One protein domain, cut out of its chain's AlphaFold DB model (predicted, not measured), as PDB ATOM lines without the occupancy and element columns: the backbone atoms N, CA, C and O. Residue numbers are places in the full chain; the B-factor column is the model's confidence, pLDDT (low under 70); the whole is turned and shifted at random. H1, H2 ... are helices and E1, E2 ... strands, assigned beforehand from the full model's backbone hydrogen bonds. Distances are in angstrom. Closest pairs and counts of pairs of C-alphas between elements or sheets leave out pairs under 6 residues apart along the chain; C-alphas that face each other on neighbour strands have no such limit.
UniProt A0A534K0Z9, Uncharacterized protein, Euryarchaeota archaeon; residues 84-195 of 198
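This is residues 84 to 195 of the 198 residues of an uncharacterized protein of Euryarchaeota archaeon (UniProt A0A534K0Z9). With little regular structure, the domain is mostly long loops around a two-stranded hairpin, E2 and E3, with a strand pair, E1 and E4, toward one end and a short helix, H1, to one side. The printed part has 112 residues, 26 in named elements, in order E1 E2 E3 E4 H1: mixed, with two antiparallel sheets. It is compact, radius of gyration of the C-alphas 14.0 A, spanning 42 by 30 by 24 A.

Find C-alpha 114 at (-30.205, -11.203, -47.958); E2, residues 114 to 119, runs 16.4 A from there. E3 is 128 to 132, 13.2 A; E1, 98 to 101, 10.4 A; E4, 158 to 161, 10.3 A. H1, 182 to 188, runs 9.9 A to C-alpha 188 at (-15.363, 3.316, -48.576).

In the hairpin E2 and E3, at 156 degrees, N 116 and O 130 are 2.9 A apart. In antiparallel E1 and E4, at 157 degrees, N 101 and O 158 are 2.8 A apart. H1, apart from E1, E2 and E3, has every O i to N i+4 pair within hydrogen-bond range.

The C-alphas farthest apart, Asp 123 and Asp 155, are 42.9 A apart. The printed part has no cut; links E1 to E2, E3 to E4 and E4 to H1 are long. No printed residue is under 70 in pLDDT.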
ATOM      1  N   PRO A  84     -28.739 -14.511 -60.539       94.12
ATOM      2  CA  PRO A  84     -27.533 -14.202 -61.304       94.12
ATOM      3  C   PRO A  84     -27.668 -12.987 -62.225       94.12
ATOM      4  O   PRO A  84     -26.667 -12.348 -62.537       94.12
ATOM      5  N   GLY A  85     -28.894 -12.647 -62.647       94.44
ATOM      6  CA  GLY A  85     -29.156 -11.526 -63.553       94.44
ATOM      7  C   GLY A  85     -28.783 -10.146 -62.998       94.44
ATOM      8  O   GLY A  85     -28.721  -9.195 -63.769       94.44
ATOM      9  N   TYR A  86     -28.508 -10.030 -61.693       94.62
ATOM     10  CA  TYR A  86     -28.026  -8.789 -61.079       94.62
ATOM     11  C   TYR A  86     -26.497  -8.660 -61.029       94.62
ATOM     12  O   TYR A  86     -25.996  -7.640 -60.560       94.62
ATOM     13  N   ALA A  87     -25.739  -9.641 -61.529       95.81
ATOM     14  CA  ALA A  87     -24.290  -9.510 -61.636       95.81
ATOM     15  C   ALA A  87     -23.903  -8.275 -62.477       95.81
ATOM     16  O   ALA A  87     -24.464  -8.013 -63.540       95.81
ATOM     17  N   GLY A  88     -22.938  -7.502 -61.984       95.88
ATOM     18  CA  GLY A  88     -22.478  -6.248 -62.570       95.88
ATOM     19  C   GLY A  88     -23.286  -5.009 -62.172       95.88
ATOM     20  O   GLY A  88     -22.842  -3.903 -62.486       95.88
ATOM     21  N   VAL A  89     -24.420  -5.145 -61.470       97.00
ATOM     22  CA  VAL A  89     -25.204  -3.995 -60.989       97.00
ATOM     23  C   VAL A  89     -24.410  -3.242 -59.913       97.00
ATOM     24  O   VAL A  89     -24.074  -3.837 -58.887       97.00
ATOM     25  N   PRO A  90     -24.116  -1.939 -60.094       97.19
ATOM     26  CA  PRO A  90     -23.484  -1.135 -59.054       97.19
ATOM     27  C   PRO A  90     -24.411  -0.983 -57.848       97.19
ATOM     28  O   PRO A  90     -25.579  -0.628 -58.018       97.19
ATOM     29  N   LEU A  91     -23.893  -1.150 -56.630       97.69
ATOM     30  CA  LEU A  91     -24.699  -0.961 -55.415       97.69
ATOM     31  C   LEU A  91     -25.277   0.455 -55.309       97.69
ATOM     32  O   LEU A  91     -26.398   0.640 -54.846       97.69
ATOM     33  N   THR A  92     -24.548   1.454 -55.807       97.50
ATOM     34  CA  THR A  92     -24.991   2.857 -55.846       97.50
ATOM     35  C   THR A  92     -26.154   3.113 -56.807       97.50
ATOM     36  O   THR A  92     -26.765   4.175 -56.746       97.50
ATOM     37  N   SER A  93     -26.471   2.166 -57.698       97.62
ATOM     38  CA  SER A  93     -27.605   2.272 -58.627       97.62
ATOM     39  C   SER A  93     -28.917   1.731 -58.052       97.62
ATOM     40  O   SER A  93     -29.978   1.928 -58.650       97.62
ATOM     41  N   LEU A  94     -28.869   1.061 -56.895       96.94
ATOM     42  CA  LEU A  94     -30.054   0.527 -56.237       96.94
ATOM     43  C   LEU A  94     -30.921   1.677 -55.714       96.94
ATOM     44  O   LEU A  94     -30.493   2.488 -54.898       96.94
ATOM     45  N   THR A  95     -32.166   1.729 -56.177       96.50
ATOM     46  CA  THR A  95     -33.171   2.709 -55.730       96.50
ATOM     47  C   THR A  95     -34.257   2.073 -54.869       96.50
ATOM     48  O   THR A  95     -35.024   2.769 -54.208       96.50
ATOM     49  N   THR A  96     -34.343   0.742 -54.856       95.69
ATOM     50  CA  THR A  96     -35.233  -0.039 -53.995       95.69
ATOM     51  C   THR A  96     -34.598  -1.399 -53.741       95.69
ATOM     52  O   THR A  96     -34.118  -2.041 -54.673       95.69
ATOM     53  N   LEU A  97     -34.620  -1.842 -52.486       97.69
ATOM     54  CA  LEU A  97     -34.261  -3.199 -52.091       97.69
ATOM     55  C   LEU A  97     -35.113  -3.570 -50.875       97.69
ATOM     56  O   LEU A  97     -34.794  -3.207 -49.744       97.69
ATOM     57  N   ARG A  98     -36.254  -4.208 -51.138       97.50
ATOM     58  CA  ARG A  98     -37.281  -4.512 -50.138       97.50
ATOM     59  C   ARG A  98     -37.784  -5.934 -50.309       97.50
ATOM     60  O   ARG A  98     -37.873  -6.410 -51.439       97.50
ATOM     61  N   TYR A  99     -38.116  -6.582 -49.204       97.00
ATOM     62  CA  TYR A  99     -38.718  -7.911 -49.189       97.00
ATOM     63  C   TYR A  99     -39.533  -8.109 -47.914       97.00
ATOM     64  O   TYR A  99     -39.338  -7.394 -46.934       97.00
ATOM     65  N   ASP A 100     -40.419  -9.096 -47.930       96.94
ATOM     66  CA  ASP A 100     -41.213  -9.488 -46.775       96.94
ATOM     67  C   ASP A 100     -40.858 -10.914 -46.363       96.94
ATOM     68  O   ASP A 100     -40.581 -11.775 -47.202       96.94
ATOM     69  N   THR A 101     -40.890 -11.178 -45.061       96.94
ATOM     70  CA  THR A 101     -40.675 -12.511 -44.494       96.94
ATOM     71  C   THR A 101     -41.843 -12.919 -43.624       96.94
ATOM     72  O   THR A 101     -42.402 -12.091 -42.907       96.94
ATOM     73  N   TYR A 102     -42.127 -14.213 -43.611       96.50
ATOM     74  CA  TYR A 102     -42.945 -14.866 -42.603       96.50
ATOM     75  C   TYR A 102     -42.127 -16.000 -42.004       96.50
ATOM     76  O   TYR A 102     -41.497 -16.759 -42.743       96.50
ATOM     77  N   VAL A 103     -42.154 -16.138 -40.681       95.94
ATOM     78  CA  VAL A 103     -41.428 -17.202 -39.986       95.94
ATOM     79  C   VAL A 103     -42.362 -17.897 -39.006       95.94
ATOM     80  O   VAL A 103     -42.917 -17.253 -38.124       95.94
ATOM     81  N   SER A 104     -42.543 -19.208 -39.157       94.12
ATOM     82  CA  SER A 104     -43.334 -20.039 -38.230       94.12
ATOM     83  C   SER A 104     -42.493 -20.596 -37.081       94.12
ATOM     84  O   SER A 104     -42.993 -20.848 -35.989       94.12
ATOM     85  N   VAL A 105     -41.193 -20.780 -37.314       92.19
ATOM     86  CA  VAL A 105     -40.227 -21.239 -36.318       92.19
ATOM     87  C   VAL A 105     -38.841 -20.703 -36.661       92.19
ATOM     88  O   VAL A 105     -38.452 -20.683 -37.827       92.19
ATOM     89  N   PHE A 106     -38.084 -20.286 -35.650       93.06
ATOM     90  CA  PHE A 106     -36.673 -19.933 -35.788       93.06
ATOM     91  C   PHE A 106     -35.865 -20.389 -34.572       93.06
ATOM     92  O   PHE A 106     -36.411 -20.607 -33.488       93.06
ATOM     93  N   ALA A 107     -34.546 -20.471 -34.736       89.56
ATOM     94  CA  ALA A 107     -33.606 -20.456 -33.623       89.56
ATOM     95  C   ALA A 107     -33.190 -19.000 -33.346       89.56
ATOM     96  O   ALA A 107     -32.711 -18.296 -34.235       89.56
ATOM     97  N   GLY A 108     -33.398 -18.521 -32.117       92.56
ATOM     98  CA  GLY A 108     -33.086 -17.136 -31.749       92.56
ATOM     99  C   GLY A 108     -34.054 -16.131 -32.374       92.56
ATOM    100  O   GLY A 108     -35.110 -15.888 -31.810       92.56
ATOM    101  N   CYS A 109     -33.682 -15.536 -33.505       94.62
ATOM    102  CA  CYS A 109     -34.524 -14.617 -34.284       94.62
ATOM    103  C   CYS A 109     -34.348 -14.814 -35.799       94.62
ATOM    104  O   CYS A 109     -34.712 -13.940 -36.583       94.62
ATOM    105  N   GLN A 110     -33.732 -15.922 -36.221       92.88
ATOM    106  CA  GLN A 110     -33.277 -16.096 -37.594       92.88
ATOM    107  C   GLN A 110     -34.456 -16.189 -38.571       92.88
ATOM    108  O   GLN A 110     -35.182 -17.177 -38.614       92.88
ATOM    109  N   ALA A 111     -34.624 -15.142 -39.369       96.12
ATOM    110  CA  ALA A 111     -35.553 -15.088 -40.489       96.12
ATOM    111  C   ALA A 111     -34.778 -15.230 -41.813       96.12
ATOM    112  O   ALA A 111     -33.554 -15.064 -41.814       96.12
ATOM    113  N   PRO A 112     -35.455 -15.503 -42.946       96.31
ATOM    114  CA  PRO A 112     -34.839 -15.361 -44.261       96.31
ATOM    115  C   PRO A 112     -34.152 -13.997 -44.401       96.31
ATOM    116  O   PRO A 112     -34.705 -12.979 -43.990       96.31
ATOM    117  N   TYR A 113     -32.947 -13.988 -44.962       97.50
ATOM    118  CA  TYR A 113     -32.080 -12.815 -45.016       97.50
ATOM    119  C   TYR A 113     -31.458 -12.652 -46.408       97.50
ATOM    120  O   TYR A 113     -31.523 -13.564 -47.237       97.50
ATOM    121  N   LEU A 114     -30.869 -11.483 -46.682       98.06
ATOM    122  CA  LEU A 114     -30.205 -11.203 -47.958       98.06
ATOM    123  C   LEU A 114     -28.687 -11.264 -47.809       98.06
ATOM    124  O   LEU A 114     -28.131 -10.762 -46.831       98.06
ATOM    125  N   ILE A 115     -28.035 -11.815 -48.831       97.62
ATOM    126  CA  ILE A 115     -26.586 -11.752 -49.013       97.62
ATOM    127  C   ILE A 115     -26.312 -11.028 -50.330       97.62
ATOM    128  O   ILE A 115     -26.889 -11.377 -51.362       97.62
ATOM    129  N   LEU A 116     -25.430 -10.032 -50.299       97.81
ATOM    130  CA  LEU A 116     -24.843  -9.444 -51.498       97.81
ATOM    131  C   LEU A 116     -23.389  -9.892 -51.592       97.81
ATOM    132  O   LEU A 116     -22.564  -9.502 -50.769       97.81
ATOM    133  N   ASN A 117     -23.084 -10.688 -52.613       97.50
ATOM    134  CA  ASN A 117     -21.708 -10.962 -53.004       97.50
ATOM    135  C   ASN A 117     -21.233  -9.774 -53.828       97.50
ATOM    136  O   ASN A 117     -21.905  -9.399 -54.797       97.50
ATOM    137  N   VAL A 118     -20.115  -9.171 -53.442       98.00
ATOM    138  CA  VAL A 118     -19.689  -7.905 -54.031       98.00
ATOM    139  C   VAL A 118     -18.250  -7.933 -54.518       98.00
ATOM    140  O   VAL A 118     -17.404  -8.588 -53.924       98.00
ATOM    141  N   ASP A 119     -18.013  -7.206 -55.604       97.75
ATOM    142  CA  ASP A 119     -16.713  -6.942 -56.225       97.75
ATOM    143  C   ASP A 119     -16.491  -5.427 -56.214       97.75
ATOM    144  O   ASP A 119     -17.302  -4.666 -56.762       97.75
ATOM    145  N   TRP A 120     -15.427  -4.977 -55.559       96.19
ATOM    146  CA  TRP A 120     -15.021  -3.574 -55.498       96.19
ATOM    147  C   TRP A 120     -13.714  -3.295 -56.251       96.19
ATOM    148  O   TRP A 120     -13.334  -2.129 -56.382       96.19
ATOM    149  N   ASN A 121     -13.015  -4.330 -56.730       94.62
ATOM    150  CA  ASN A 121     -11.722  -4.204 -57.407       94.62
ATOM    151  C   ASN A 121     -11.823  -4.381 -58.945       94.62
ATOM    152  O   ASN A 121     -10.875  -4.060 -59.668       94.62
ATOM    153  N   PHE A 122     -12.999  -4.790 -59.433       92.50
ATOM    154  CA  PHE A 122     -13.392  -5.012 -60.825       92.50
ATOM    155  C   PHE A 122     -12.724  -6.201 -61.532       92.50
ATOM    156  O   PHE A 122     -12.638  -6.200 -62.766       92.50
ATOM    157  N   ASP A 123     -12.262  -7.211 -60.799       93.50
ATOM    158  CA  ASP A 123     -11.715  -8.447 -61.368       93.50
ATOM    159  C   ASP A 123     -12.783  -9.526 -61.641       93.50
ATOM    160  O   ASP A 123     -12.488 -10.549 -62.268       93.50
ATOM    161  N   GLY A 124     -14.040  -9.277 -61.251       91.12
ATOM    162  CA  GLY A 124     -15.160 -10.199 -61.418       91.12
ATOM    163  C   GLY A 124     -15.232 -11.302 -60.359       91.12
ATOM    164  O   GLY A 124     -16.042 -12.223 -60.506       91.12
ATOM    165  N   VAL A 125     -14.412 -11.226 -59.311       93.94
ATOM    166  CA  VAL A 125     -14.386 -12.143 -58.170       93.94
ATOM    167  C   VAL A 125     -15.061 -11.480 -56.970       93.94
ATOM    168  O   VAL A 125     -15.041 -10.268 -56.797       93.94
ATOM    169  N   THR A 126     -15.708 -12.288 -56.128       97.31
ATOM    170  CA  THR A 126     -16.250 -11.796 -54.858       97.31
ATOM    171  C   THR A 126     -15.109 -11.350 -53.948       97.31
ATOM    172  O   THR A 126     -14.312 -12.180 -53.512       97.31
ATOM    173  N   ASP A 127     -15.085 -10.068 -53.607       97.25
ATOM    174  CA  ASP A 127     -14.202  -9.500 -52.598       97.25
ATOM    175  C   ASP A 127     -14.783  -9.642 -51.184       97.25
ATOM    176  O   ASP A 127     -14.036  -9.862 -50.235       97.25
ATOM    177  N   ASP A 128     -16.107  -9.519 -51.021       97.81
ATOM    178  CA  ASP A 128     -16.789  -9.548 -49.718       97.81
ATOM    179  C   ASP A 128     -18.227 -10.083 -49.835       97.81
ATOM    180  O   ASP A 128     -18.835 -10.094 -50.911       97.81
ATOM    181  N   LEU A 129     -18.785 -10.498 -48.698       97.88
ATOM    182  CA  LEU A 129     -20.195 -10.834 -48.542       97.88
ATOM    183  C   LEU A 129     -20.829  -9.875 -47.537       97.88
ATOM    184  O   LEU A 129     -20.395  -9.788 -46.387       97.88
ATOM    185  N   LEU A 130     -21.886  -9.189 -47.964       98.44
ATOM    186  CA  LEU A 130     -22.686  -8.332 -47.099       98.44
ATOM    187  C   LEU A 130     -23.976  -9.032 -46.709       98.44
ATOM    188  O   LEU A 130     -24.746  -9.440 -47.574       98.44
ATOM    189  N   PHE A 131     -24.241  -9.097 -45.410       98.62
ATOM    190  CA  PHE A 131     -25.396  -9.776 -44.842       98.62
ATOM    191  C   PHE A 131     -26.370  -8.768 -44.247       98.62
ATOM    192  O   PHE A 131     -26.028  -8.018 -43.329       98.62
ATOM    193  N   PHE A 132     -27.600  -8.777 -44.750       98.75
ATOM    194  CA  PHE A 132     -28.721  -8.065 -44.153       98.75
ATOM    195  C   PHE A 132     -29.597  -9.063 -43.413       98.75
ATOM    196  O   PHE A 132     -30.416  -9.743 -44.029       98.75
ATOM    197  N   GLU A 133     -29.445  -9.137 -42.095       98.19
ATOM    198  CA  GLU A 133     -30.247 -10.025 -41.256       98.19
ATOM    199  C   GLU A 133     -31.349  -9.257 -40.520       98.19
ATOM    200  O   GLU A 133     -31.036  -8.307 -39.789       98.19
ATOM    201  N   PRO A 134     -32.622  -9.684 -40.633       98.25
ATOM    202  CA  PRO A 134     -33.744  -9.110 -39.889       98.25
ATOM    203  C   PRO A 134     -33.522  -8.966 -38.378       98.25
ATOM    204  O   PRO A 134     -33.901  -7.955 -37.790       98.25
ATOM    205  N   CYS A 135     -32.831  -9.929 -37.754       97.25
ATOM    206  CA  CYS A 135     -32.426  -9.891 -36.343       97.25
ATOM    207  C   CYS A 135     -31.765  -8.573 -35.919       97.25
ATOM    208  O   CYS A 135     -31.921  -8.136 -34.780       97.25
ATOM    209  N   TYR A 136     -31.009  -7.950 -36.826       97.88
ATOM    210  CA  TYR A 136     -30.174  -6.794 -36.524       97.88
ATOM    211  C   TYR A 136     -30.809  -5.451 -36.908       97.88
ATOM    212  O   TYR A 136     -30.189  -4.402 -36.738       97.88
ATOM    213  N   GLN A 137     -32.072  -5.441 -37.344       98.12
ATOM    214  CA  GLN A 137     -32.752  -4.240 -37.849       98.12
ATOM    215  C   GLN A 137     -33.560  -3.499 -36.774       98.12
ATOM    216  O   GLN A 137     -34.573  -2.860 -37.047       98.12
ATOM    217  N   THR A 138     -33.115  -3.557 -35.519       96.81
ATOM    218  CA  THR A 138     -33.788  -2.904 -34.382       96.81
ATOM    219  C   THR A 138     -33.363  -1.447 -34.178       96.81
ATOM    220  O   THR A 138     -33.943  -0.754 -33.347       96.81
ATOM    221  N   GLY A 139     -32.341  -0.979 -34.905       95.75
ATOM    222  CA  GLY A 139     -31.741   0.349 -34.730       95.75
ATOM    223  C   GLY A 139     -30.869   0.493 -33.473       95.75
ATOM    224  O   GLY A 139     -30.413   1.593 -33.176       95.75
ATOM    225  N   ALA A 140     -30.641  -0.595 -32.729       94.38
ATOM    226  CA  ALA A 140     -29.935  -0.574 -31.444       94.38
ATOM    227  C   ALA A 140     -28.519  -1.181 -31.480       94.38
ATOM    228  O   ALA A 140     -27.808  -1.135 -30.476       94.38
ATOM    229  N   TYR A 141     -28.110  -1.778 -32.601       95.75
ATOM    230  CA  TYR A 141     -26.809  -2.436 -32.726       95.75
ATOM    231  C   TYR A 141     -25.674  -1.441 -32.997       95.75
ATOM    232  O   TYR A 141     -25.893  -0.324 -33.466       95.75
ATOM    233  N   SER A 142     -24.447  -1.852 -32.674       96.25
ATOM    234  CA  SER A 142     -23.243  -1.052 -32.904       96.25
ATOM    235  C   SER A 142     -22.968  -0.843 -34.396       96.25
ATOM    236  O   SER A 142     -23.389  -1.632 -35.241       96.25
ATOM    237  N   GLY A 143     -22.202   0.204 -34.712       95.94
ATOM    238  CA  GLY A 143     -21.836   0.566 -36.081       95.94
ATOM    239  C   GLY A 143     -22.591   1.795 -36.577       95.94
ATOM    240  O   GLY A 143     -22.824   2.738 -35.818       95.94
ATOM    241  N   ALA A 144     -22.922   1.809 -37.864       95.06
ATOM    242  CA  ALA A 144     -23.679   2.888 -38.474       95.06
ATOM    243  C   ALA A 144     -25.107   2.956 -37.895       95.06
ATOM    244  O   ALA A 144     -25.728   1.914 -37.676       95.06
ATOM    245  N   PRO A 145     -25.660   4.164 -37.680       95.12
ATOM    246  CA  PRO A 145     -27.056   4.307 -37.296       95.12
ATOM    247  C   PRO A 145     -27.955   3.841 -38.444       95.12
ATOM    248  O   PRO A 145     -27.817   4.305 -39.577       95.12
ATOM    249  N   VAL A 146     -28.889   2.941 -38.142       96.50
ATOM    250  CA  VAL A 146     -29.843   2.377 -39.108       96.50
ATOM    251  C   VAL A 146     -31.273   2.536 -38.587       96.50
ATOM    252  O   VAL A 146     -31.474   2.537 -37.368       96.50
ATOM    253  N   PRO A 147     -32.283   2.689 -39.462       97.00
ATOM    254  CA  PRO A 147     -33.675   2.774 -39.038       97.00
ATOM    255  C   PRO A 147     -34.114   1.526 -38.260       97.00
ATOM    256  O   PRO A 147     -33.757   0.404 -38.617       97.00
ATOM    257  N   ALA A 148     -34.934   1.721 -37.227       97.56
ATOM    258  CA  ALA A 148     -35.581   0.621 -36.526       97.56
ATOM    259  C   ALA A 148     -36.742   0.075 -37.374       97.56
ATOM    260  O   ALA A 148     -37.741   0.762 -37.582       97.56
ATOM    261  N   GLN A 149     -36.599  -1.158 -37.850       97.81
ATOM    262  CA  GLN A 149     -37.605  -1.906 -38.617       97.81
ATOM    263  C   GLN A 149     -38.303  -2.977 -37.762       97.81
ATOM    264  O   GLN A 149     -39.339  -3.511 -38.148       97.81
ATOM    265  N   GLY A 150     -37.772  -3.236 -36.562       96.62
ATOM    266  CA  GLY A 150     -38.322  -4.172 -35.583       96.62
ATOM    267  C   GLY A 150     -37.531  -5.475 -35.499       96.62
ATOM    268  O   GLY A 150     -36.616  -5.717 -36.279       96.62
ATOM    269  N   ALA A 151     -37.869  -6.301 -34.509       96.44
ATOM    270  CA  ALA A 151     -37.369  -7.669 -34.414       96.44
ATOM    271  C   ALA A 151     -38.304  -8.624 -35.182       96.44
ATOM    272  O   ALA A 151     -39.501  -8.330 -35.285       96.44
ATOM    273  N   PRO A 152     -37.801  -9.765 -35.683       97.56
ATOM    274  CA  PRO A 152     -38.642 -10.821 -36.234       97.56
ATOM    275  C   PRO A 152     -39.688 -11.317 -35.227       97.56
ATOM    276  O   PRO A 152     -39.390 -11.547 -34.054       97.56
ATOM    277  N   VAL A 153     -40.915 -11.488 -35.700       96.94
ATOM    278  CA  VAL A 153     -42.097 -11.924 -34.961       96.94
ATOM    279  C   VAL A 153     -42.639 -13.161 -35.655       96.94
ATOM    280  O   VAL A 153     -42.844 -13.171 -36.869       96.94
ATOM    281  N   LEU A 154     -42.867 -14.211 -34.871       96.94
ATOM    282  CA  LEU A 154     -43.427 -15.447 -35.396       96.94
ATOM    283  C   LEU A 154     -44.848 -15.236 -35.921       96.94
ATOM    284  O   LEU A 154     -45.604 -14.386 -35.446       96.94
ATOM    285  N   ASP A 155     -45.188 -16.040 -36.917       95.81
ATOM    286  CA  ASP A 155     -46.508 -16.126 -37.527       95.81
ATOM    287  C   ASP A 155     -47.068 -14.799 -38.060       95.81
ATOM    288  O   ASP A 155     -48.279 -14.587 -38.141       95.81
ATOM    289  N   THR A 156     -46.171 -13.889 -38.439       94.81
ATOM    290  CA  THR A 156     -46.516 -12.554 -38.924       94.81
ATOM    291  C   THR A 156     -45.676 -12.210 -40.147       94.81
ATOM    292  O   THR A 156     -44.459 -12.376 -40.139       94.81
ATOM    293  N   TRP A 157     -46.320 -11.702 -41.201       96.31
ATOM    294  CA  TRP A 157     -45.599 -11.085 -42.314       96.31
ATOM    295  C   TRP A 157     -44.980  -9.766 -41.863       96.31
ATOM    296  O   TRP A 157     -45.681  -8.889 -41.355       96.31
ATOM    297  N   GLN A 158     -43.678  -9.620 -42.075       97.06
ATOM    298  CA  GLN A 158     -42.934  -8.401 -41.786       97.06
ATOM    299  C   GLN A 158     -42.118  -7.976 -42.997       97.06
ATOM    300  O   GLN A 158     -41.433  -8.801 -43.600       97.06
ATOM    301  N   GLY A 159     -42.191  -6.686 -43.314       97.50
ATOM    302  CA  GLY A 159     -41.455  -6.072 -44.410       97.50
ATOM    303  C   GLY A 159     -40.132  -5.473 -43.950       97.50
ATOM    304  O   GLY A 159     -40.044  -4.887 -42.870       97.50
ATOM    305  N   TRP A 160     -39.129  -5.573 -44.815       98.50
ATOM    306  CA  TRP A 160     -37.778  -5.075 -44.592       98.50
ATOM    307  C   TRP A 160     -37.339  -4.189 -45.755       98.50
ATOM    308  O   TRP A 160     -37.402  -4.585 -46.921       98.50
ATOM    309  N   ASP A 161     -36.847  -2.997 -45.438       98.56
ATOM    310  CA  ASP A 161     -36.133  -2.106 -46.343       98.56
ATOM    311  C   ASP A 161     -34.625  -2.260 -46.137       98.56
ATOM    312  O   ASP A 161     -34.003  -1.633 -45.273       98.56
ATOM    313  N   ALA A 162     -34.036  -3.145 -46.936       98.56
ATOM    314  CA  ALA A 162     -32.618  -3.450 -46.869       98.56
ATOM    315  C   ALA A 162     -31.752  -2.364 -47.527       98.56
ATOM    316  O   ALA A 162     -30.555  -2.290 -47.247       98.56
ATOM    317  N   LEU A 163     -32.335  -1.477 -48.346       98.38
ATOM    318  CA  LEU A 163     -31.597  -0.365 -48.951       98.38
ATOM    319  C   LEU A 163     -31.090   0.618 -47.887       98.38
ATOM    320  O   LEU A 163     -29.968   1.115 -47.984       98.38
ATOM    321  N   VAL A 164     -31.919   0.891 -46.876       97.81
ATOM    322  CA  VAL A 164     -31.619   1.847 -45.794       97.81
ATOM    323  C   VAL A 164     -31.215   1.182 -44.480       97.81
ATOM    324  O   VAL A 164     -30.883   1.881 -43.523       97.81
ATOM    325  N   GLY A 165     -31.276  -0.146 -44.401       98.19
ATOM    326  CA  GLY A 165     -30.967  -0.880 -43.182       98.19
ATOM    327  C   GLY A 165     -29.487  -1.224 -43.005       98.19
ATOM    328  O   GLY A 165     -28.609  -0.721 -43.713       98.19
ATOM    329  N   GLY A 166     -29.218  -2.060 -42.004       98.38
ATOM    330  CA  GLY A 166     -27.870  -2.414 -41.579       98.38
ATOM    331  C   GLY A 166     -27.374  -3.727 -42.154       98.38
ATOM    332  O   GLY A 166     -28.075  -4.737 -42.119       98.38
ATOM    333  N   TRP A 167     -26.132  -3.694 -42.620       98.62
ATOM    334  CA  TRP A 167     -25.414  -4.812 -43.210       98.62
ATOM    335  C   TRP A 167     -24.174  -5.108 -42.382       98.62
ATOM    336  O   TRP A 167     -23.501  -4.173 -41.958       98.62
ATOM    337  N   TRP A 168     -23.825  -6.369 -42.170       98.50
ATOM    338  CA  TRP A 168     -22.493  -6.719 -41.673       98.50
ATOM    339  C   TRP A 168     -21.663  -7.360 -42.787       98.50
ATOM    340  O   TRP A 168     -22.203  -7.984 -43.699       98.50
ATOM    341  N   SER A 169     -20.351  -7.137 -42.737       98.06
ATOM    342  CA  SER A 169     -19.381  -7.607 -43.733       98.06
ATOM    343  C   SER A 169     -18.700  -8.872 -43.231       98.06
ATOM    344  O   SER A 169     -18.268  -8.926 -42.076       98.06
ATOM    345  N   LEU A 170     -18.564  -9.877 -44.096       97.69
ATOM    346  CA  LEU A 170     -17.789 -11.073 -43.775       97.69
ATOM    347  C   LEU A 170     -16.327 -10.724 -43.501       97.69
ATOM    348  O   LEU A 170     -15.745 -11.221 -42.538       97.69
ATOM    349  N   ASN A 171     -15.755  -9.822 -44.297       96.56
ATOM    350  CA  ASN A 171     -14.369  -9.386 -44.150       96.56
ATOM    351  C   ASN A 171     -14.098  -8.617 -42.849       96.56
ATOM    352  O   ASN A 171     -12.946  -8.529 -42.423       96.56
ATOM    353  N   ALA A 172     -15.134  -8.099 -42.176       94.94
ATOM    354  CA  ALA A 172     -14.990  -7.540 -40.832       94.94
ATOM    355  C   ALA A 172     -14.691  -8.616 -39.768       94.94
ATOM    356  O   ALA A 172     -14.213  -8.285 -38.683       94.94
ATOM    357  N   GLY A 173     -14.971  -9.894 -40.057       94.75
ATOM    358  CA  GLY A 173     -14.656 -11.033 -39.189       94.75
ATOM    359  C   GLY A 173     -15.469 -11.105 -37.892       94.75
ATOM    360  O   GLY A 173     -15.186 -11.945 -37.042       94.75
ATOM    361  N   SER A 174     -16.467 -10.234 -37.719       93.19
ATOM    362  CA  SER A 174     -17.337 -10.194 -36.539       93.19
ATOM    363  C   SER A 174     -18.475 -11.214 -36.582       93.19
ATOM    364  O   SER A 174     -19.005 -11.543 -35.525       93.19
ATOM    365  N   PHE A 175     -18.834 -11.715 -37.774       94.44
ATOM    366  CA  PHE A 175     -19.957 -12.642 -38.000       94.44
ATOM    367  C   PHE A 175     -21.274 -12.127 -37.391       94.44
ATOM    368  O   PHE A 175     -21.942 -12.810 -36.616       94.44
ATOM    369  N   GLY A 176     -21.591 -10.869 -37.699       95.56
ATOM    370  CA  GLY A 176     -22.656 -10.080 -37.087       95.56
ATOM    371  C   GLY A 176     -22.223  -8.617 -36.926       95.56
ATOM    372  O   GLY A 176     -21.207  -8.214 -37.503       95.56
ATOM    373  N   PRO A 177     -22.951  -7.803 -36.137       96.50
ATOM    374  CA  PRO A 177     -22.598  -6.410 -35.877       96.50
ATOM    375  C   PRO A 177     -21.130  -6.235 -35.436       96.50
ATOM    376  O   PRO A 177     -20.587  -7.107 -34.753       96.50
ATOM    377  N   PRO A 178     -20.472  -5.112 -35.772       97.62
ATOM    378  CA  PRO A 178     -21.059  -3.818 -36.122       97.62
ATOM    379  C   PRO A 178     -21.649  -3.741 -37.534       97.62
ATOM    380  O   PRO A 178     -21.158  -4.365 -38.470       97.62
ATOM    381  N   LEU A 179     -22.708  -2.944 -37.675       98.25
ATOM    382  CA  LEU A 179     -23.401  -2.728 -38.941       98.25
ATOM    383  C   LEU A 179     -22.786  -1.570 -39.737       98.25
ATOM    384  O   LEU A 179     -22.290  -0.589 -39.181       98.25
ATOM    385  N   VAL A 180     -22.893  -1.650 -41.057       98.19
ATOM    386  CA  VAL A 180     -22.663  -0.575 -42.021       98.19
ATOM    387  C   VAL A 180     -23.932  -0.344 -42.840       98.19
ATOM    388  O   VAL A 180     -24.794  -1.213 -42.941       98.19
ATOM    389  N   THR A 181     -24.050   0.829 -43.455       98.19
ATOM    390  CA  THR A 181     -25.052   1.070 -44.506       98.19
ATOM    391  C   THR A 181     -24.435   0.793 -45.876       98.19
ATOM    392  O   THR A 181     -23.220   0.948 -46.047       98.19
ATOM    393  N   LEU A 182     -25.253   0.475 -46.887       98.12
ATOM    394  CA  LEU A 182     -24.767   0.382 -48.273       98.12
ATOM    395  C   LEU A 182     -24.117   1.697 -48.737       98.12
ATOM    396  O   LEU A 182     -23.116   1.680 -49.452       98.12
ATOM    397  N   ALA A 183     -24.629   2.844 -48.278       97.06
ATOM    398  CA  ALA A 183     -24.056   4.158 -48.571       97.06
ATOM    399  C   ALA A 183     -22.646   4.326 -47.977       97.06
ATOM    400  O   ALA A 183     -21.715   4.689 -48.692       97.06
ATOM    401  N   SER A 184     -22.456   4.020 -46.689       97.50
ATOM    402  CA  SER A 184     -21.129   4.093 -46.061       97.50
ATOM    403  C   SER A 184     -20.152   3.087 -46.665       97.50
ATOM    404  O   SER A 184     -18.977   3.402 -46.829       97.50
ATOM    405  N   TYR A 185     -20.635   1.896 -47.025       98.12
ATOM    406  CA  TYR A 185     -19.808   0.867 -47.639       98.12
ATOM    407  C   TYR A 185     -19.323   1.284 -49.028       98.12
ATOM    408  O   TYR A 185     -18.129   1.270 -49.295       98.12
ATOM    409  N   THR A 186     -20.227   1.750 -49.892       97.50
ATOM    410  CA  THR A 186     -19.877   2.216 -51.247       97.50
ATOM    411  C   THR A 186     -19.065   3.510 -51.251       97.50
ATOM    412  O   THR A 186     -18.327   3.755 -52.200       97.50
ATOM    413  N   ALA A 187     -19.145   4.328 -50.197       97.50
ATOM    414  CA  ALA A 187     -18.232   5.455 -50.008       97.50
ATOM    415  C   ALA A 187     -16.801   4.991 -49.682       97.50
ATOM    416  O   ALA A 187     -15.842   5.596 -50.157       97.50
ATOM    417  N   ALA A 188     -16.658   3.920 -48.892       97.12
ATOM    418  CA  ALA A 188     -15.363   3.316 -48.576       97.12
ATOM    419  C   ALA A 188     -14.804   2.465 -49.730       97.12
ATOM    420  O   ALA A 188     -13.590   2.387 -49.888       97.12
ATOM    421  N   GLN A 189     -15.687   1.867 -50.535       97.31
ATOM    422  CA  GLN A 189     -15.374   0.983 -51.659       97.31
ATOM    423  C   GLN A 189     -16.071   1.475 -52.943       97.31
ATOM    424  O   GLN A 189     -17.103   0.928 -53.366       97.31
ATOM    425  N   PRO A 190     -15.570   2.561 -53.564       96.81
ATOM    426  CA  PRO A 190     -16.234   3.185 -54.701       96.81
ATOM    427  C   PRO A 190     -16.389   2.243 -55.892       96.81
ATOM    428  O   PRO A 190     -15.443   1.609 -56.345       96.81
ATOM    429  N   GLY A 191     -17.599   2.213 -56.449       95.06
ATOM    430  CA  GLY A 191     -17.913   1.438 -57.646       95.06
ATOM    431  C   GLY A 191     -18.175  -0.048 -57.408       95.06
ATOM    432  O   GLY A 191     -18.377  -0.751 -58.394       95.06
ATOM    433  N   THR A 192     -18.272  -0.484 -56.146       98.06
ATOM    434  CA  THR A 192     -18.729  -1.827 -55.751       98.06
ATOM    435  C   THR A 192     -19.935  -2.299 -56.574       98.06
ATOM    436  O   THR A 192     -20.942  -1.585 -56.697       98.06
ATOM    437  N   ARG A 193     -19.862  -3.529 -57.090       97.75
ATOM    438  CA  ARG A 193     -20.903  -4.185 -57.892       97.75
ATOM    439  C   ARG A 193     -21.317  -5.512 -57.284       97.75
ATOM    440  O   ARG A 193     -20.524  -6.170 -56.627       97.75
ATOM    441  N   ILE A 194     -22.551  -5.920 -57.557       97.62
ATOM    442  CA  ILE A 194     -23.021  -7.274 -57.263       97.62
ATOM    443  C   ILE A 194     -22.300  -8.255 -58.189       97.62
ATOM    444  O   ILE A 194     -22.186  -8.003 -59.388       97.62
ATOM    445  N   VAL A 195     -21.882  -9.401 -57.666       95.94
ATOM    446  CA  VAL A 195     -21.401 -10.539 -58.455       95.94
ATOM    447  C   VAL A 195     -22.204 -11.789 -58.133       95.94
ATOM    448  O   VAL A 195     -22.799 -11.922 -57.068       95.94
TER     449      VAL A 195